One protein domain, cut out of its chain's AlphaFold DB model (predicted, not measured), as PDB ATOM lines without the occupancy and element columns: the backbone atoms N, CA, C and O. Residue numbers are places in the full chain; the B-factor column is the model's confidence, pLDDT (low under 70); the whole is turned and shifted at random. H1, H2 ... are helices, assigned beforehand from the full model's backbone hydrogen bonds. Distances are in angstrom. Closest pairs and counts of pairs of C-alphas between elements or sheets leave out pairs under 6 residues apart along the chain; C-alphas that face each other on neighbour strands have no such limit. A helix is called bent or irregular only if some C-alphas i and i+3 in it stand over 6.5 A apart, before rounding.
ATOM      1  N   ASN A 188      -7.270 -17.531  31.879       92.50
ATOM      2  CA  ASN A 188      -6.069 -17.445  32.701       92.50
ATOM      3  C   ASN A 188      -5.847 -16.000  33.189       92.50
ATOM      4  O   ASN A 188      -5.632 -15.069  32.408       92.50
ATOM      5  N   VAL A 189      -5.856 -15.818  34.513       93.56
ATOM      6  CA  VAL A 189      -5.717 -14.503  35.158       93.56
ATOM      7  C   VAL A 189      -4.414 -13.782  34.794       93.56
ATOM      8  O   VAL A 189      -4.393 -12.553  34.719       93.56
ATOM      9  N   PHE A 190      -3.330 -14.520  34.544       94.50
ATOM     10  CA  PHE A 190      -2.027 -13.946  34.223       94.50
ATOM     11  C   PHE A 190      -1.942 -13.490  32.765       94.50
ATOM     12  O   PHE A 190      -1.425 -12.400  32.518       94.50
ATOM     13  N   ILE A 191      -2.519 -14.245  31.822       93.25
ATOM     14  CA  ILE A 191      -2.671 -13.808  30.422       93.25
ATOM     15  C   ILE A 191      -3.507 -12.525  30.366       93.25
ATOM     16  O   ILE A 191      -3.064 -11.526  29.801       93.25
ATOM     17  N   ASN A 192      -4.662 -12.506  31.037       91.44
ATOM     18  CA  ASN A 192      -5.536 -11.330  31.072       91.44
ATOM     19  C   ASN A 192      -4.827 -10.105  31.670       91.44
ATOM     20  O   ASN A 192      -4.971  -8.981  31.178       91.44
ATOM     21  N   ARG A 193      -4.005 -10.306  32.709       93.56
ATOM     22  CA  ARG A 193      -3.193  -9.233  33.296       93.56
ATOM     23  C   ARG A 193      -2.099  -8.752  32.339       93.56
ATOM     24  O   ARG A 193      -1.923  -7.542  32.210       93.56
ATOM     25  N   TYR A 194      -1.406  -9.665  31.656       93.19
ATOM     26  CA  TYR A 194      -0.381  -9.348  30.656       93.19
ATOM     27  C   TYR A 194      -0.949  -8.497  29.523       93.19
ATOM     28  O   TYR A 194      -0.451  -7.402  29.259       93.19
ATOM     29  N   GLN A 195      -2.030  -8.964  28.901       91.50
ATOM     30  CA  GLN A 195      -2.681  -8.272  27.793       91.50
ATOM     31  C   GLN A 195      -3.142  -6.872  28.207       91.50
ATOM     32  O   GLN A 195      -2.936  -5.894  27.485       91.50
ATOM     33  N   ARG A 196      -3.663  -6.739  29.429       90.88
ATOM     34  CA  ARG A 196      -4.096  -5.448  29.959       90.88
ATOM     35  C   ARG A 196      -2.919  -4.496  30.167       90.88
ATOM     36  O   ARG A 196      -3.003  -3.353  29.735       90.88
ATOM     37  N   PHE A 197      -1.812  -4.961  30.749       90.94
ATOM     38  CA  PHE A 197      -0.600  -4.145  30.900       90.94
ATOM     39  C   PHE A 197      -0.004  -3.725  29.552       90.94
ATOM     40  O   PHE A 197       0.452  -2.590  29.413       90.94
ATOM     41  N   ILE A 198      -0.042  -4.595  28.538       88.25
ATOM     42  CA  ILE A 198       0.355  -4.242  27.170       88.25
ATOM     43  C   ILE A 198      -0.543  -3.135  26.619       88.25
ATOM     44  O   ILE A 198      -0.026  -2.135  26.124       88.25
ATOM     45  N   LYS A 199      -1.871  -3.269  26.734       88.44
ATOM     46  CA  LYS A 199      -2.816  -2.239  26.285       88.44
ATOM     47  C   LYS A 199      -2.551  -0.901  26.975       88.44
ATOM     48  O   LYS A 199      -2.391   0.111  26.305       88.44
ATOM     49  N   GLU A 200      -2.466  -0.901  28.300       87.88
ATOM     50  CA  GLU A 200      -2.197   0.305  29.088       87.88
ATOM     51  C   GLU A 200      -0.864   0.949  28.680       87.88
ATOM     52  O   GLU A 200      -0.764   2.170  28.561       87.88
ATOM     53  N   TYR A 201       0.156   0.137  28.387       85.62
ATOM     54  CA  TYR A 201       1.430   0.634  27.882       85.62
ATOM     55  C   TYR A 201       1.308   1.272  26.489       85.62
ATOM     56  O   TYR A 201       1.854   2.359  26.271       85.62
ATOM     57  N   LEU A 202       0.574   0.641  25.567       84.19
ATOM     58  CA  LEU A 202       0.304   1.163  24.223       84.19
ATOM     59  C   LEU A 202      -0.516   2.449  24.241       84.19
ATOM     60  O   LEU A 202      -0.265   3.322  23.413       84.19
ATOM     61  N   ASP A 203      -1.451   2.587  25.170       85.25
ATOM     62  CA  ASP A 203      -2.246   3.806  25.321       85.25
ATOM     63  C   ASP A 203      -1.426   4.922  25.986       85.25
ATOM     64  O   ASP A 203      -1.683   6.109  25.787       85.25
ATOM     65  N   SER A 204      -0.390   4.564  26.751       83.62
ATOM     66  CA  SER A 204       0.470   5.537  27.416       83.62
ATOM     67  C   SER A 204       1.500   6.153  26.465       83.62
ATOM     68  O   SER A 204       2.171   5.466  25.697       83.62
ATOM     69  N   ASP A 205       1.744   7.455  26.586       79.12
ATOM     70  CA  ASP A 205       2.895   8.118  25.953       79.12
ATOM     71  C   ASP A 205       4.205   7.935  26.737       79.12
ATOM     72  O   ASP A 205       5.216   8.582  26.459       79.12
ATOM     73  N   THR A 206       4.198   7.073  27.757       78.50
ATOM     74  CA  THR A 206       5.305   6.970  28.707       78.50
ATOM     75  C   THR A 206       6.263   5.871  28.276       78.50
ATOM     76  O   THR A 206       5.845   4.745  28.053       78.50
ATOM     77  N   ILE A 207       7.562   6.156  28.229       78.00
ATOM     78  CA  ILE A 207       8.587   5.120  28.043       78.00
ATOM     79  C   ILE A 207       8.772   4.377  29.373       78.00
ATOM     80  O   ILE A 207       8.978   5.010  30.415       78.00
ATOM     81  N   LEU A 208       8.710   3.042  29.354       78.50
ATOM     82  CA  LEU A 208       8.854   2.232  30.563       78.50
ATOM     83  C   LEU A 208      10.317   2.251  31.039       78.50
ATOM     84  O   LEU A 208      11.228   1.865  30.307       78.50
ATOM     85  N   PRO A 209      10.608   2.658  32.286       81.56
ATOM     86  CA  PRO A 209      11.977   2.696  32.780       81.56
ATOM     87  C   PRO A 209      12.450   1.281  33.158       81.56
ATOM     88  O   PRO A 209      12.574   0.978  34.344       81.56
ATOM     89  N   VAL A 210      12.749   0.436  32.161       81.62
ATOM     90  CA  VAL A 210      13.080  -1.004  32.288       81.62
ATOM     91  C   VAL A 210      13.961  -1.313  33.475       81.62
ATOM     92  O   VAL A 210      13.571  -2.089  34.329       81.62
ATOM     93  N   ARG A 211      15.110  -0.648  33.609       82.06
ATOM     94  CA  ARG A 211      16.024  -0.927  34.727       82.06
ATOM     95  C   ARG A 211      15.374  -0.726  36.092       82.06
ATOM     96  O   ARG A 211      15.610  -1.508  37.001       82.06
ATOM     97  N   LYS A 212      14.566   0.326  36.238       84.31
ATOM     98  CA  LYS A 212      13.876   0.629  37.494       84.31
ATOM     99  C   LYS A 212      12.727  -0.349  37.737       84.31
ATOM    100  O   LYS A 212      12.518  -0.729  38.883       84.31
ATOM    101  N   LEU A 213      12.034  -0.771  36.674       85.50
ATOM    102  CA  LEU A 213      11.037  -1.845  36.721       85.50
ATOM    103  C   LEU A 213      11.673  -3.159  37.164       85.50
ATOM    104  O   LEU A 213      11.215  -3.741  38.134       85.50
ATOM    105  N   SER A 214      12.772  -3.575  36.534       86.88
ATOM    106  CA  SER A 214      13.523  -4.777  36.898       86.88
ATOM    107  C   SER A 214      13.980  -4.746  38.353       86.88
ATOM    108  O   SER A 214      13.775  -5.715  39.077       86.88
ATOM    109  N   THR A 215      14.551  -3.626  38.820       87.25
ATOM    110  CA  THR A 215      14.918  -3.462  40.237       87.25
ATOM    111  C   THR A 215      13.701  -3.588  41.149       87.25
ATOM    112  O   THR A 215      13.779  -4.266  42.168       87.25
ATOM    113  N   HIS A 216      12.587  -2.945  40.801       88.06
ATOM    114  CA  HIS A 216      11.373  -3.005  41.606       88.06
ATOM    115  C   HIS A 216      10.800  -4.420  41.662       88.06
ATOM    116  O   HIS A 216      10.609  -4.925  42.758       88.06
ATOM    117  N   LEU A 217      10.637  -5.084  40.516       89.38
ATOM    118  CA  LEU A 217      10.192  -6.473  40.429       89.38
ATOM    119  C   LEU A 217      11.081  -7.400  41.248       89.38
ATOM    120  O   LEU A 217      10.577  -8.192  42.031       89.38
ATOM    121  N   ARG A 218      12.405  -7.268  41.126       88.81
ATOM    122  CA  ARG A 218      13.348  -8.070  41.909       88.81
ATOM    123  C   ARG A 218      13.173  -7.857  43.409       88.81
ATOM    124  O   ARG A 218      13.213  -8.825  44.160       88.81
ATOM    125  N   ASN A 219      12.990  -6.614  43.847       89.31
ATOM    126  CA  ASN A 219      12.754  -6.311  45.256       89.31
ATOM    127  C   ASN A 219      11.407  -6.871  45.730       89.31
ATOM    128  O   ASN A 219      11.343  -7.399  46.834       89.31
ATOM    129  N   THR A 220      10.367  -6.794  44.897       88.62
ATOM    130  CA  THR A 220       9.049  -7.364  45.192       88.62
ATOM    131  C   THR A 220       9.121  -8.882  45.327       88.62
ATOM    132  O   THR A 220       8.666  -9.413  46.325       88.62
ATOM    133  N   ILE A 221       9.756  -9.580  44.383       87.50
ATOM    134  CA  ILE A 221       9.888 -11.048  44.400       87.50
ATOM    135  C   ILE A 221      10.714 -11.525  45.605       87.50
ATOM    136  O   ILE A 221      10.447 -12.578  46.180       87.50
ATOM    137  N   ASN A 222      11.736 -10.759  45.996       86.19
ATOM    138  CA  ASN A 222      12.604 -11.116  47.116       86.19
ATOM    139  C   ASN A 222      12.041 -10.741  48.487       86.19
ATOM    140  O   ASN A 222      12.657 -11.125  49.481       86.19
ATOM    141  N   SER A 223      10.937  -9.993  48.565       86.75
ATOM    142  CA  SER A 223      10.377  -9.601  49.853       86.75
ATOM    143  C   SER A 223       9.765 -10.808  50.563       86.75
ATOM    144  O   SER A 223       9.123 -11.660  49.943       86.75
ATOM    145  N   ASP A 224       9.948 -10.872  51.881       80.44
ATOM    146  CA  ASP A 224       9.353 -11.935  52.694       80.44
ATOM    147  C   ASP A 224       7.826 -11.888  52.612       80.44
ATOM    148  O   ASP A 224       7.182 -12.926  52.533       80.44
ATOM    149  N   GLU A 225       7.243 -10.690  52.521       78.19
ATOM    150  CA  GLU A 225       5.801 -10.506  52.345       78.19
ATOM    151  C   GLU A 225       5.277 -11.224  51.097       78.19
ATOM    152  O   GLU A 225       4.248 -11.895  51.159       78.19
ATOM    153  N   TRP A 226       5.984 -11.114  49.969       80.31
ATOM    154  CA  TRP A 226       5.568 -11.759  48.729       80.31
ATOM    155  C   TRP A 226       5.666 -13.286  48.839       80.31
ATOM    156  O   TRP A 226       4.715 -13.993  48.496       80.31
ATOM    157  N   LYS A 227       6.777 -13.789  49.393       77.88
ATOM    158  CA  LYS A 227       7.002 -15.229  49.610       77.88
ATOM    159  C   LYS A 227       5.975 -15.833  50.568       77.88
ATOM    160  O   LYS A 227       5.409 -16.884  50.273       77.88
ATOM    161  N   ILE A 228       5.680 -15.140  51.670       71.69
ATOM    162  CA  ILE A 228       4.692 -15.551  52.676       71.69
ATOM    163  C   ILE A 228       3.285 -15.550  52.075       71.69
ATOM    164  O   ILE A 228       2.584 -16.553  52.172       71.69
ATOM    165  N   LYS A 229       2.869 -14.459  51.413       72.94
ATOM    166  CA  LYS A 229       1.518 -14.331  50.836       72.94
ATOM    167  C   LYS A 229       1.193 -15.422  49.823       72.94
ATOM    168  O   LYS A 229       0.030 -15.787  49.676       72.94
ATOM    169  N   ARG A 230       2.195 -15.895  49.084       72.81
ATOM    170  CA  ARG A 230       2.001 -16.882  48.020       72.81
ATOM    171  C   ARG A 230       2.249 -18.315  48.479       72.81
ATOM    172  O   ARG A 230       1.799 -19.221  47.791       72.81
ATOM    173  N   ASN A 231       2.893 -18.516  49.632       75.25
ATOM    174  CA  ASN A 231       3.284 -19.833  50.136       75.25
ATOM    175  C   ASN A 231       4.053 -20.655  49.080       75.25
ATOM    176  O   ASN A 231       3.785 -21.838  48.882       75.25
ATOM    177  N   VAL A 232       4.968 -20.007  48.348       70.00
ATOM    178  CA  VAL A 232       5.750 -20.651  47.282       70.00
ATOM    179  C   VAL A 232       7.234 -20.562  47.599       70.00
ATOM    180  O   VAL A 232       7.769 -19.466  47.774       70.00
ATOM    181  N   ASP A 233       7.904 -21.714  47.599       69.06
ATOM    182  CA  ASP A 233       9.360 -21.784  47.540       69.06
ATOM    183  C   ASP A 233       9.802 -21.732  46.070       69.06
ATOM    184  O   ASP A 233       9.683 -22.698  45.314       69.06
ATOM    185  N   ILE A 234      10.211 -20.547  45.618       68.06
ATOM    186  CA  ILE A 234      10.520 -20.309  44.207       68.06
ATOM    187  C   ILE A 234      11.998 -20.538  43.957       68.06
ATOM    188  O   ILE A 234      12.841 -19.714  44.312       68.06
ATOM    189  N   SER A 235      12.297 -21.615  43.233       75.06
ATOM    190  CA  SER A 235      13.653 -21.902  42.763       75.06
ATOM    191  C   SER A 235      14.163 -20.871  41.741       75.06
ATOM    192  O   SER A 235      15.357 -20.563  41.723       75.06
ATOM    193  N   SER A 236      13.280 -20.307  40.903       86.50
ATOM    194  CA  SER A 236      13.562 -19.140  40.051       86.50
ATOM    195  C   SER A 236      12.284 -18.411  39.598       86.50
ATOM    196  O   SER A 236      11.248 -19.051  39.412       86.50
ATOM    197  N   PRO A 237      12.336 -17.085  39.347       88.56
ATOM    198  CA  PRO A 237      11.205 -16.348  38.779       88.56
ATOM    199  C   PRO A 237      10.676 -16.965  37.480       88.56
ATOM    200  O   PRO A 237       9.469 -17.005  37.262       88.56
ATOM    201  N   SER A 238      11.566 -17.482  36.632       90.62
ATOM    202  CA  SER A 238      11.172 -18.179  35.412       90.62
ATOM    203  C   SER A 238      10.332 -19.429  35.640       90.62
ATOM    204  O   SER A 238       9.353 -19.607  34.921       90.62
ATOM    205  N   GLN A 239      10.650 -20.230  36.659       89.69
ATOM    206  CA  GLN A 239       9.858 -21.404  37.012       89.69
ATOM    207  C   GLN A 239       8.426 -21.002  37.381       89.69
ATOM    208  O   GLN A 239       7.474 -21.563  36.856       89.69
ATOM    209  N   TYR A 240       8.268 -19.951  38.190       91.25
ATOM    210  CA  TYR A 240       6.945 -19.460  38.574       91.25
ATOM    211  C   TYR A 240       6.107 -19.010  37.370       91.25
ATOM    212  O   TYR A 240       4.905 -19.258  37.340       91.25
ATOM    213  N   ILE A 241       6.709 -18.370  36.360       92.75
ATOM    214  CA  ILE A 241       5.985 -18.027  35.124       92.75
ATOM    215  C   ILE A 241       5.550 -19.295  34.383       92.75
ATOM    216  O   ILE A 241       4.394 -19.383  33.980       92.75
ATOM    217  N   VAL A 242       6.435 -20.282  34.238       92.19
ATOM    218  CA  VAL A 242       6.107 -21.557  33.575       92.19
ATOM    219  C   VAL A 242       4.971 -22.293  34.286       92.19
ATOM    220  O   VAL A 242       4.107 -22.849  33.619       92.19
ATOM    221  N   ASP A 243       4.928 -22.246  35.617       91.81
ATOM    222  CA  ASP A 243       3.910 -22.944  36.410       91.81
ATOM    223  C   ASP A 243       2.532 -22.258  36.372       91.81
ATOM    224  O   ASP A 243       1.516 -22.882  36.670       91.81
ATOM    225  N   ASN A 244       2.479 -20.963  36.039       93.06
ATOM    226  CA  ASN A 244       1.261 -20.149  36.138       93.06
ATOM    227  C   ASN A 244       0.658 -19.749  34.782       93.06
ATOM    228  O   ASN A 244      -0.518 -19.370  34.713       93.06
ATOM    229  N   PHE A 245       1.436 -19.819  33.703       93.44
ATOM    230  CA  PHE A 245       0.961 -19.567  32.345       93.44
ATOM    231  C   PHE A 245       0.756 -20.892  31.597       93.44
ATOM    232  O   PHE A 245       1.549 -21.814  31.778       93.44
ATOM    233  N   PRO A 246      -0.260 -21.001  30.718       92.75
ATOM    234  CA  PRO A 246      -0.407 -22.159  29.844       92.75
ATOM    235  C   PRO A 246       0.852 -22.352  28.996       92.75
ATOM    236  O   PRO A 246       1.344 -21.406  28.369       92.75
ATOM    237  N   LYS A 247       1.373 -23.581  28.973       90.25
ATOM    238  CA  LYS A 247       2.620 -23.911  28.279       90.25
ATOM    239  C   LYS A 247       2.519 -23.600  26.786       90.25
ATOM    240  O   LYS A 247       3.417 -22.973  26.230       90.25
ATOM    241  N   GLU A 248       1.405 -23.966  26.165       89.69
ATOM    242  CA  GLU A 248       1.137 -23.760  24.742       89.69
ATOM    243  C   GLU A 248       1.164 -22.266  24.392       89.69
ATOM    244  O   GLU A 248       1.730 -21.862  23.380       89.69
ATOM    245  N   TRP A 249       0.615 -21.421  25.269       91.19
ATOM    246  CA  TRP A 249       0.612 -19.971  25.084       91.19
ATOM    247  C   TRP A 249       2.028 -19.385  25.115       91.19
ATOM    248  O   TRP A 249       2.393 -18.566  24.267       91.19
ATOM    249  N   LEU A 250       2.846 -19.828  26.073       90.00
ATOM    250  CA  LEU A 250       4.247 -19.428  26.175       90.00
ATOM    251  C   LEU A 250       5.057 -19.889  24.957       90.00
ATOM    252  O   LEU A 250       5.848 -19.118  24.415       90.00
ATOM    253  N   GLU A 251       4.844 -21.118  24.492       86.81
ATOM    254  CA  GLU A 251       5.519 -21.645  23.309       86.81
ATOM    255  C   GLU A 251       5.145 -20.869  22.045       86.81
ATOM    256  O   GLU A 251       6.033 -20.544  21.263       86.81
ATOM    257  N   ILE A 252       3.879 -20.491  21.868       85.06
ATOM    258  CA  ILE A 252       3.432 -19.710  20.706       85.06
ATOM    259  C   ILE A 252       4.057 -18.309  20.708       85.06
ATOM    260  O   ILE A 252       4.663 -17.891  19.720       85.06
ATOM    261  N   HIS A 253       3.942 -17.578  21.819       85.31
ATOM    262  CA  HIS A 253       4.256 -16.141  21.849       85.31
ATOM    263  C   HIS A 253       5.695 -15.811  22.227       85.31
ATOM    264  O   HIS A 253       6.195 -14.725  21.922       85.31
ATOM    265  N   PHE A 254       6.369 -16.751  22.881       85.00
ATOM    266  CA  PHE A 254       7.704 -16.576  23.439       85.00
ATOM    267  C   PHE A 254       8.650 -17.715  23.030       85.00
ATOM    268  O   PHE A 254       9.694 -17.877  23.658       85.00
ATOM    269  N   SER A 255       8.343 -18.472  21.962       83.38
ATOM    270  CA  SER A 255       9.132 -19.614  21.439       83.38
ATOM    271  C   SER A 255      10.648 -19.403  21.449       83.38
ATOM    272  O   SER A 255      11.406 -20.312  21.797       83.38
ATOM    273  N   ALA A 256      11.111 -18.196  21.105       80.12
ATOM    274  CA  ALA A 256      12.524 -17.822  21.099       80.12
ATOM    275  C   ALA A 256      13.232 -18.094  22.441       80.12
ATOM    276  O   ALA A 256      14.433 -18.364  22.460       80.12
ATOM    277  N   PHE A 257      12.480 -18.069  23.540       78.12
ATOM    278  CA  PHE A 257      12.944 -18.263  24.905       78.12
ATOM    279  C   PHE A 257      12.719 -19.687  25.445       78.12
ATOM    280  O   PHE A 257      13.285 -20.016  26.486       78.12
ATOM    281  N   PHE A 258      11.967 -20.534  24.729       76.19
ATOM    282  CA  PHE A 258      11.539 -21.874  25.170       76.19
ATOM    283  C   PHE A 258      12.158 -23.046  24.388       76.19
ATOM    284  O   PHE A 258      11.798 -24.199  24.610       76.19
ATOM    285  N   LYS A 259      13.146 -22.794  23.518       70.06
ATOM    286  CA  LYS A 259      13.713 -23.776  22.564       70.06
ATOM    287  C   LYS A 259      14.263 -25.096  23.143       70.06
ATOM    288  O   LYS A 259      14.581 -25.988  22.362       70.06
ATOM    289  N   HIS A 260      14.414 -25.241  24.461       71.25
ATOM    290  CA  HIS A 260      15.110 -26.382  25.072       71.25
ATOM    291  C   HIS A 260      14.281 -27.214  26.062       71.25
ATOM    292  O   HIS A 260      14.873 -28.000  26.796       71.25
ATOM    293  N   ASN A 261      12.946 -27.076  26.110       67.00
ATOM    294  CA  ASN A 261      12.101 -27.761  27.112       67.00
ATOM    295  C   ASN A 261      12.609 -27.576  28.557       67.00
ATOM    296  O   ASN A 261      12.372 -28.404  29.435       67.00
ATOM    297  N   THR A 262      13.353 -26.500  28.813       73.88
ATOM    298  CA  THR A 262      13.870 -26.211  30.139       73.88
ATOM    299  C   THR A 262      12.769 -25.545  30.935       73.88
ATOM    300  O   THR A 262      12.152 -24.594  30.467       73.88
ATOM    301  N   SER A 263      12.581 -25.976  32.179       78.19
ATOM    302  CA  SER A 263      11.652 -25.327  33.110       78.19
ATOM    303  C   SER A 263      12.084 -23.897  33.498       78.19
ATOM    304  O   SER A 263      11.379 -23.178  34.198       78.19
ATOM    305  N   LYS A 264      13.258 -23.467  33.018       83.19
ATOM    306  CA  LYS A 264      13.839 -22.143  33.227       83.19
ATOM    307  C   LYS A 264      13.920 -21.365  31.927       83.19
ATOM    308  O   LYS A 264      14.208 -21.918  30.867       83.19
ATOM    309  N   ILE A 265      13.776 -20.052  32.066       86.12
ATOM    310  CA  ILE A 265      13.849 -19.063  30.991       86.12
ATOM    311  C   ILE A 265      14.992 -18.100  31.341       86.12
ATOM    312  O   ILE A 265      14.762 -17.068  31.978       86.12
ATOM    313  N   PRO A 266      16.248 -18.395  30.953       84.81
ATOM    314  CA  PRO A 266      17.401 -17.604  31.386       84.81
ATOM    315  C   PRO A 266      17.320 -16.135  30.970       84.81
ATOM    316  O   PRO A 266      17.839 -15.265  31.666       84.81
ATOM    317  N   ALA A 267      16.678 -15.846  29.832       83.19
ATOM    318  CA  ALA A 267      16.447 -14.477  29.391       83.19
ATOM    319  C   ALA A 267      15.640 -13.706  30.439       83.19
ATOM    320  O   ALA A 267      16.116 -12.682  30.914       83.19
ATOM    321  N   LEU A 268      14.498 -14.246  30.866       86.06
ATOM    322  CA  LEU A 268      13.621 -13.659  31.874       86.06
ATOM    323  C   LEU A 268      14.332 -13.450  33.221       86.06
ATOM    324  O   LEU A 268      14.263 -12.362  33.788       86.06
ATOM    325  N   ASP A 269      15.084 -14.441  33.701       87.12
ATOM    326  CA  ASP A 269      15.824 -14.302  34.964       87.12
ATOM    327  C   ASP A 269      16.887 -13.190  34.873       87.12
ATOM    328  O   ASP A 269      17.070 -12.402  35.806       87.12
ATOM    329  N   ARG A 270      17.541 -13.043  33.710       84.06
ATOM    330  CA  ARG A 270      18.447 -11.913  33.441       84.06
ATOM    331  C   ARG A 270      17.712 -10.575  33.356       84.06
ATOM    332  O   ARG A 270      18.288  -9.581  33.796       84.06
ATOM    333  N   CYS A 271      16.478 -10.538  32.840       82.81
ATOM    334  CA  CYS A 271      15.654  -9.321  32.755       82.81
ATOM    335  C   CYS A 271      15.396  -8.717  34.138       82.81
ATOM    336  O   CYS A 271      15.307  -7.498  34.280       82.81
ATOM    337  N   LEU A 272      15.289  -9.565  35.162       83.88
ATOM    338  CA  LEU A 272      15.059  -9.158  36.546       83.88
ATOM    339  C   LEU A 272      16.339  -8.711  37.258       83.88
ATOM    340  O   LEU A 272      16.280  -8.065  38.304       83.88
ATOM    341  N   ASN A 273      17.515  -8.987  36.696       83.44
ATOM    342  CA  ASN A 273      18.765  -8.467  37.220       83.44
ATOM    343  C   ASN A 273      19.092  -7.111  36.560       83.44
ATOM    344  O   ASN A 273      19.488  -7.069  35.397       83.44
ATOM    345  N   PRO A 274      19.011  -5.982  37.291       74.31
ATOM    346  CA  PRO A 274      19.160  -4.645  36.709       74.31
ATOM    347  C   PRO A 274      20.547  -4.371  36.105       74.31
ATOM    348  O   PRO A 274      20.697  -3.417  35.340       74.31
ATOM    349  N   TYR A 275      21.551  -5.189  36.443       75.31
ATOM    350  CA  TYR A 275      22.916  -5.085  35.922       75.31
ATOM    351  C   TYR A 275      23.152  -5.927  34.666       75.31
ATOM    352  O   TYR A 275      24.009  -5.570  33.863       75.31
ATOM    353  N   SER A 276      22.399  -7.018  34.491       67.94
ATOM    354  CA  SER A 276      22.497  -7.913  33.330       67.94
ATOM    355  C   SER A 276      21.298  -7.830  32.395       67.94
ATOM    356  O   SER A 276      21.276  -8.555  31.404       67.94
ATOM    357  N   ALA A 277      20.300  -7.006  32.721       59.69
ATOM    358  CA  ALA A 277      19.220  -6.666  31.816       59.69
ATOM    359  C   ALA A 277      19.863  -6.034  30.581       59.69
ATOM    360  O   ALA A 277      20.233  -4.850  30.582       59.69
ATOM    361  N   ASP A 278      20.070  -6.871  29.562       55.94
ATOM    362  CA  ASP A 278      20.499  -6.431  28.250       55.94
ATOM    363  C   ASP A 278      19.511  -5.340  27.840       55.94
ATOM    364  O   ASP A 278      18.307  -5.523  28.002       55.94
ATOM    365  N   PRO A 279      19.970  -4.190  27.354       50.59
ATOM    366  CA  PRO A 279      19.133  -3.263  26.617       50.59
ATOM    367  C   PRO A 279      18.175  -3.911  25.595       50.59
ATOM    368  O   PRO A 279      17.130  -3.377  25.257       50.59
ATOM    369  N   LEU A 280      18.510  -5.076  25.065       48.88
ATOM    370  CA  LEU A 280      17.643  -5.811  24.149       48.88
ATOM    371  C   LEU A 280      16.619  -6.702  24.860       48.88
ATOM    372  O   LEU A 280      15.820  -7.339  24.186       48.88
ATOM    373  N   THR A 281      16.628  -6.732  26.196       54.81
ATOM    374  CA  THR A 281      15.577  -7.331  27.018       54.81
ATOM    375  C   THR A 281      14.238  -6.794  26.546       54.81
ATOM    376  O   THR A 281      13.928  -5.610  26.716       54.81
ATOM    377  N   GLU A 282      13.459  -7.677  25.933       71.31
ATOM    378  CA  GLU A 282      12.173  -7.326  25.372       71.31
ATOM    379  C   GLU A 282      11.263  -6.876  26.516       71.31
ATOM    380  O   GLU A 282      11.077  -7.570  27.515       71.31
ATOM    381  N   VAL A 283      10.710  -5.673  26.402       80.62
ATOM    382  CA  VAL A 283       9.762  -5.121  27.382       80.62
ATOM    383  C   VAL A 283       8.587  -6.075  27.594       80.62
ATOM    384  O   VAL A 283       8.031  -6.106  28.683       80.62
ATOM    385  N   THR A 284       8.256  -6.883  26.585       84.81
ATOM    386  CA  THR A 284       7.302  -7.994  26.662       84.81
ATOM    387  C   THR A 284       7.651  -8.961  27.793       84.81
ATOM    388  O   THR A 284       6.769  -9.282  28.576       84.81
ATOM    389  N   LEU A 285       8.919  -9.351  27.983       87.69
ATOM    390  CA  LEU A 285       9.347 -10.207  29.100       87.69
ATOM    391  C   LEU A 285       9.210  -9.511  30.455       87.69
ATOM    392  O   LEU A 285       8.877 -10.145  31.453       87.69
ATOM    393  N   ILE A 286       9.453  -8.201  30.506       89.00
ATOM    394  CA  ILE A 286       9.248  -7.429  31.735       89.00
ATOM    395  C   ILE A 286       7.762  -7.330  32.051       89.00
ATOM    396  O   ILE A 286       7.383  -7.562  33.190       89.00
ATOM    397  N   ILE A 287       6.917  -7.049  31.060       90.94
ATOM    398  CA  ILE A 287       5.464  -7.005  31.235       90.94
ATOM    399  C   ILE A 287       4.923  -8.399  31.582       90.94
ATOM    400  O   ILE A 287       4.036  -8.501  32.423       90.94
ATOM    401  N   LEU A 288       5.501  -9.472  31.036       92.56
ATOM    402  CA  LEU A 288       5.203 -10.858  31.408       92.56
ATOM    403  C   LEU A 288       5.541 -11.122  32.879       92.56
ATOM    404  O   LEU A 288       4.702 -11.618  33.627       92.56
ATOM    405  N   ALA A 289       6.728 -10.709  33.333       92.69
ATOM    406  CA  ALA A 289       7.091 -10.780  34.745       92.69
ATOM    407  C   ALA A 289       6.153  -9.937  35.619       92.69
ATOM    408  O   ALA A 289       5.712 -10.386  36.671       92.69
ATOM    409  N   MET A 290       5.790  -8.732  35.189       92.62
ATOM    410  CA  MET A 290       4.833  -7.897  35.917       92.62
ATOM    411  C   MET A 290       3.476  -8.578  36.018       92.62
ATOM    412  O   MET A 290       2.889  -8.596  37.092       92.62
ATOM    413  N   ALA A 291       2.999  -9.181  34.932       94.25
ATOM    414  CA  ALA A 291       1.756  -9.929  34.924       94.25
ATOM    415  C   ALA A 291       1.799 -11.107  35.904       94.25
ATOM    416  O   ALA A 291       0.815 -11.349  36.594       94.25
ATOM    417  N   ALA A 292       2.940 -11.788  36.032       93.62
ATOM    418  CA  ALA A 292       3.124 -12.875  36.988       93.62
ATOM    419  C   ALA A 292       3.172 -12.396  38.452       93.62
ATOM    420  O   ALA A 292       2.519 -12.978  39.321       93.62
ATOM    421  N   PHE A 293       3.945 -11.341  38.726       90.88
ATOM    422  CA  PHE A 293       4.389 -10.996  40.081       90.88
ATOM    423  C   PHE A 293       3.674  -9.803  40.716       90.88
ATOM    424  O   PHE A 293       3.688  -9.696  41.942       90.88
ATOM    425  N   LEU A 294       3.078  -8.917  39.918       89.94
ATOM    426  CA  LEU A 294       2.410  -7.709  40.397       89.94
ATOM    427  C   LEU A 294       0.899  -7.824  40.264       89.94
ATOM    428  O   LEU A 294       0.375  -8.403  39.307       89.94
ATOM    429  N   GLU A 295       0.194  -7.203  41.202       86.25
ATOM    430  CA  GLU A 295      -1.223  -6.948  41.034       86.25
ATOM    431  C   GLU A 295      -1.462  -5.727  40.143       86.25
ATOM    432  O   GLU A 295      -0.595  -4.888  39.878       86.25
ATOM    433  N   SER A 296      -2.696  -5.631  39.667       78.88
ATOM    434  CA  SER A 296      -3.182  -4.553  38.821       78.88
ATOM    435  C   SER A 296      -2.941  -3.158  39.402       78.88
ATOM    436  O   SER A 296      -2.593  -2.238  38.668       78.88
ATOM    437  N   SER A 297      -3.155  -3.007  40.706       78.81
ATOM    438  CA  SER A 297      -2.983  -1.769  41.472       78.81
ATOM    439  C   SER A 297      -1.514  -1.349  41.575       78.81
ATOM    440  O   SER A 297      -1.193  -0.161  41.461       78.81
ATOM    441  N   ASP A 298      -0.611  -2.316  41.734       78.88
ATOM    442  CA  ASP A 298       0.817  -2.067  41.915       78.88
ATOM    443  C   ASP A 298       1.445  -1.446  40.669       78.88
ATOM    444  O   ASP A 298       2.248  -0.513  40.784       78.88
ATOM    445  N   PHE A 299       1.028  -1.896  39.481       77.00
ATOM    446  CA  PHE A 299       1.495  -1.353  38.207       77.00
ATOM    447  C   PHE A 299       1.241   0.153  38.087       77.00
ATOM    448  O   PHE A 299       2.163   0.919  37.795       77.00
ATOM    449  N   TRP A 300       0.020   0.596  38.384       74.88
ATOM    450  CA  TRP A 300      -0.347   2.009  38.321       74.88
ATOM    451  C   TRP A 300       0.383   2.839  39.366       74.88
ATOM    452  O   TRP A 300       0.885   3.924  39.063       74.88
ATOM    453  N   SER A 301       0.510   2.304  40.583       79.06
ATOM    454  CA  SER A 301       1.280   2.959  41.640       79.06
ATOM    455  C   SER A 301       2.733   3.179  41.204       79.06
ATOM    456  O   SER A 301       3.323   4.230  41.471       79.06
ATOM    457  N   PHE A 302       3.305   2.211  40.483       79.06
ATOM    458  CA  PHE A 302       4.635   2.310  39.916       79.06
ATOM    459  C   PHE A 302       4.663   3.370  38.811       79.06
ATOM    460  O   PHE A 302       5.447   4.317  38.903       79.06
ATOM    461  N   GLN A 303       3.793   3.279  37.803       75.38
ATOM    462  CA  GLN A 303       3.781   4.205  36.668       75.38
ATOM    463  C   GLN A 303       3.594   5.665  37.111       75.38
ATOM    464  O   GLN A 303       4.358   6.533  36.678       75.38
ATOM    465  N   ALA A 304       2.683   5.933  38.049       77.25
ATOM    466  CA  ALA A 304       2.458   7.265  38.616       77.25
ATOM    467  C   ALA A 304       3.713   7.823  39.320       77.25
ATOM    468  O   ALA A 304       4.102   8.980  39.117       77.25
TER     469      ALA A 304
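What this domain is: This is residues 188 to 304 of the 388 residues of an uncharacterized protein of Methylophilus medardicus (UniProt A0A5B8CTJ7). One helix, H7, runs through the core of a rounded body, and H1, H2, H4 and H6 pack round it, with H1 and H6 on opposite sides. H3, H5 and H8 lie farther out; H3 lies beyond the end of H2 and has its centre farthest from the mean of the C-alphas. The printed part has 117 residues with eight named helices, H1 to H8 in order, and no named strand; the class is all helix, and the helix packing is mostly crossed. It is compact, with a radius of gyration of the C-alphas of 13.5 A and spans of 37 by 31 by 31 A.

Where its parts are: H1, residues 189 to 203, is the longest helix, 21.1 A from C-alpha 189 at (-5.717, -14.503, 35.158) to C-alpha 203. H2, residues 210 to 222, measures 18.0 A, and H3, residues 224 to 230, 10.0 A. H4 is residues 237 to 244, 11.0 A. H5, residues 247 to 258, is 9.7 A long and irregular: C-alphas 253 and 256 are 8.5 A apart. H6, residues 266 to 271, spans 8.6 A. H7, residues 283 to 293, spans 15.0 A, beginning with C-alpha 283 at (9.762, -5.121, 27.382). H8, residues 296 to 304, is 13.1 A long and ends with C-alpha 304 at (2.458, 7.265, 38.616).

How they stand to each other: H7 is the hub, touching four helices. H1 touches it at a steep tilt of 43 degrees, opposite ways; their closest C-alphas, of Tyr 194 and Ala 291, are 4.8 A apart. H2 touches H7 at a shallow tilt of 22 degrees, the same way, closest at the C-alphas of Ile 221 and Phe 293, 7.0 A. H4 touches H7 at the C-alphas of Ile 241 and Ala 292, 6.2 A, a steep tilt of 68 degrees, only just short of perpendicular. H6 touches H7 at 90 degrees, about perpendicular, closest at the C-alphas of Leu 268 and Leu 285, 6.2 A. H3, H5 and H8 touch no helix, but H2 and H8 are near each other. Every O i to N i+4 pair is within hydrogen-bond range in H1, H2, H3, H4, H6 and H7; H5 has 5 of 8 and H8 4 of 5.

The domain as a whole: The two C-alphas farthest apart, of His 260 and Ala 304, are 38.4 A apart. The printed part has no cut. The link from H6 to H7, 11 residues, is long. The mean pLDDT of the printed part is 82.7; residues 233 to 234, 261 and 276 to 281 are under 70.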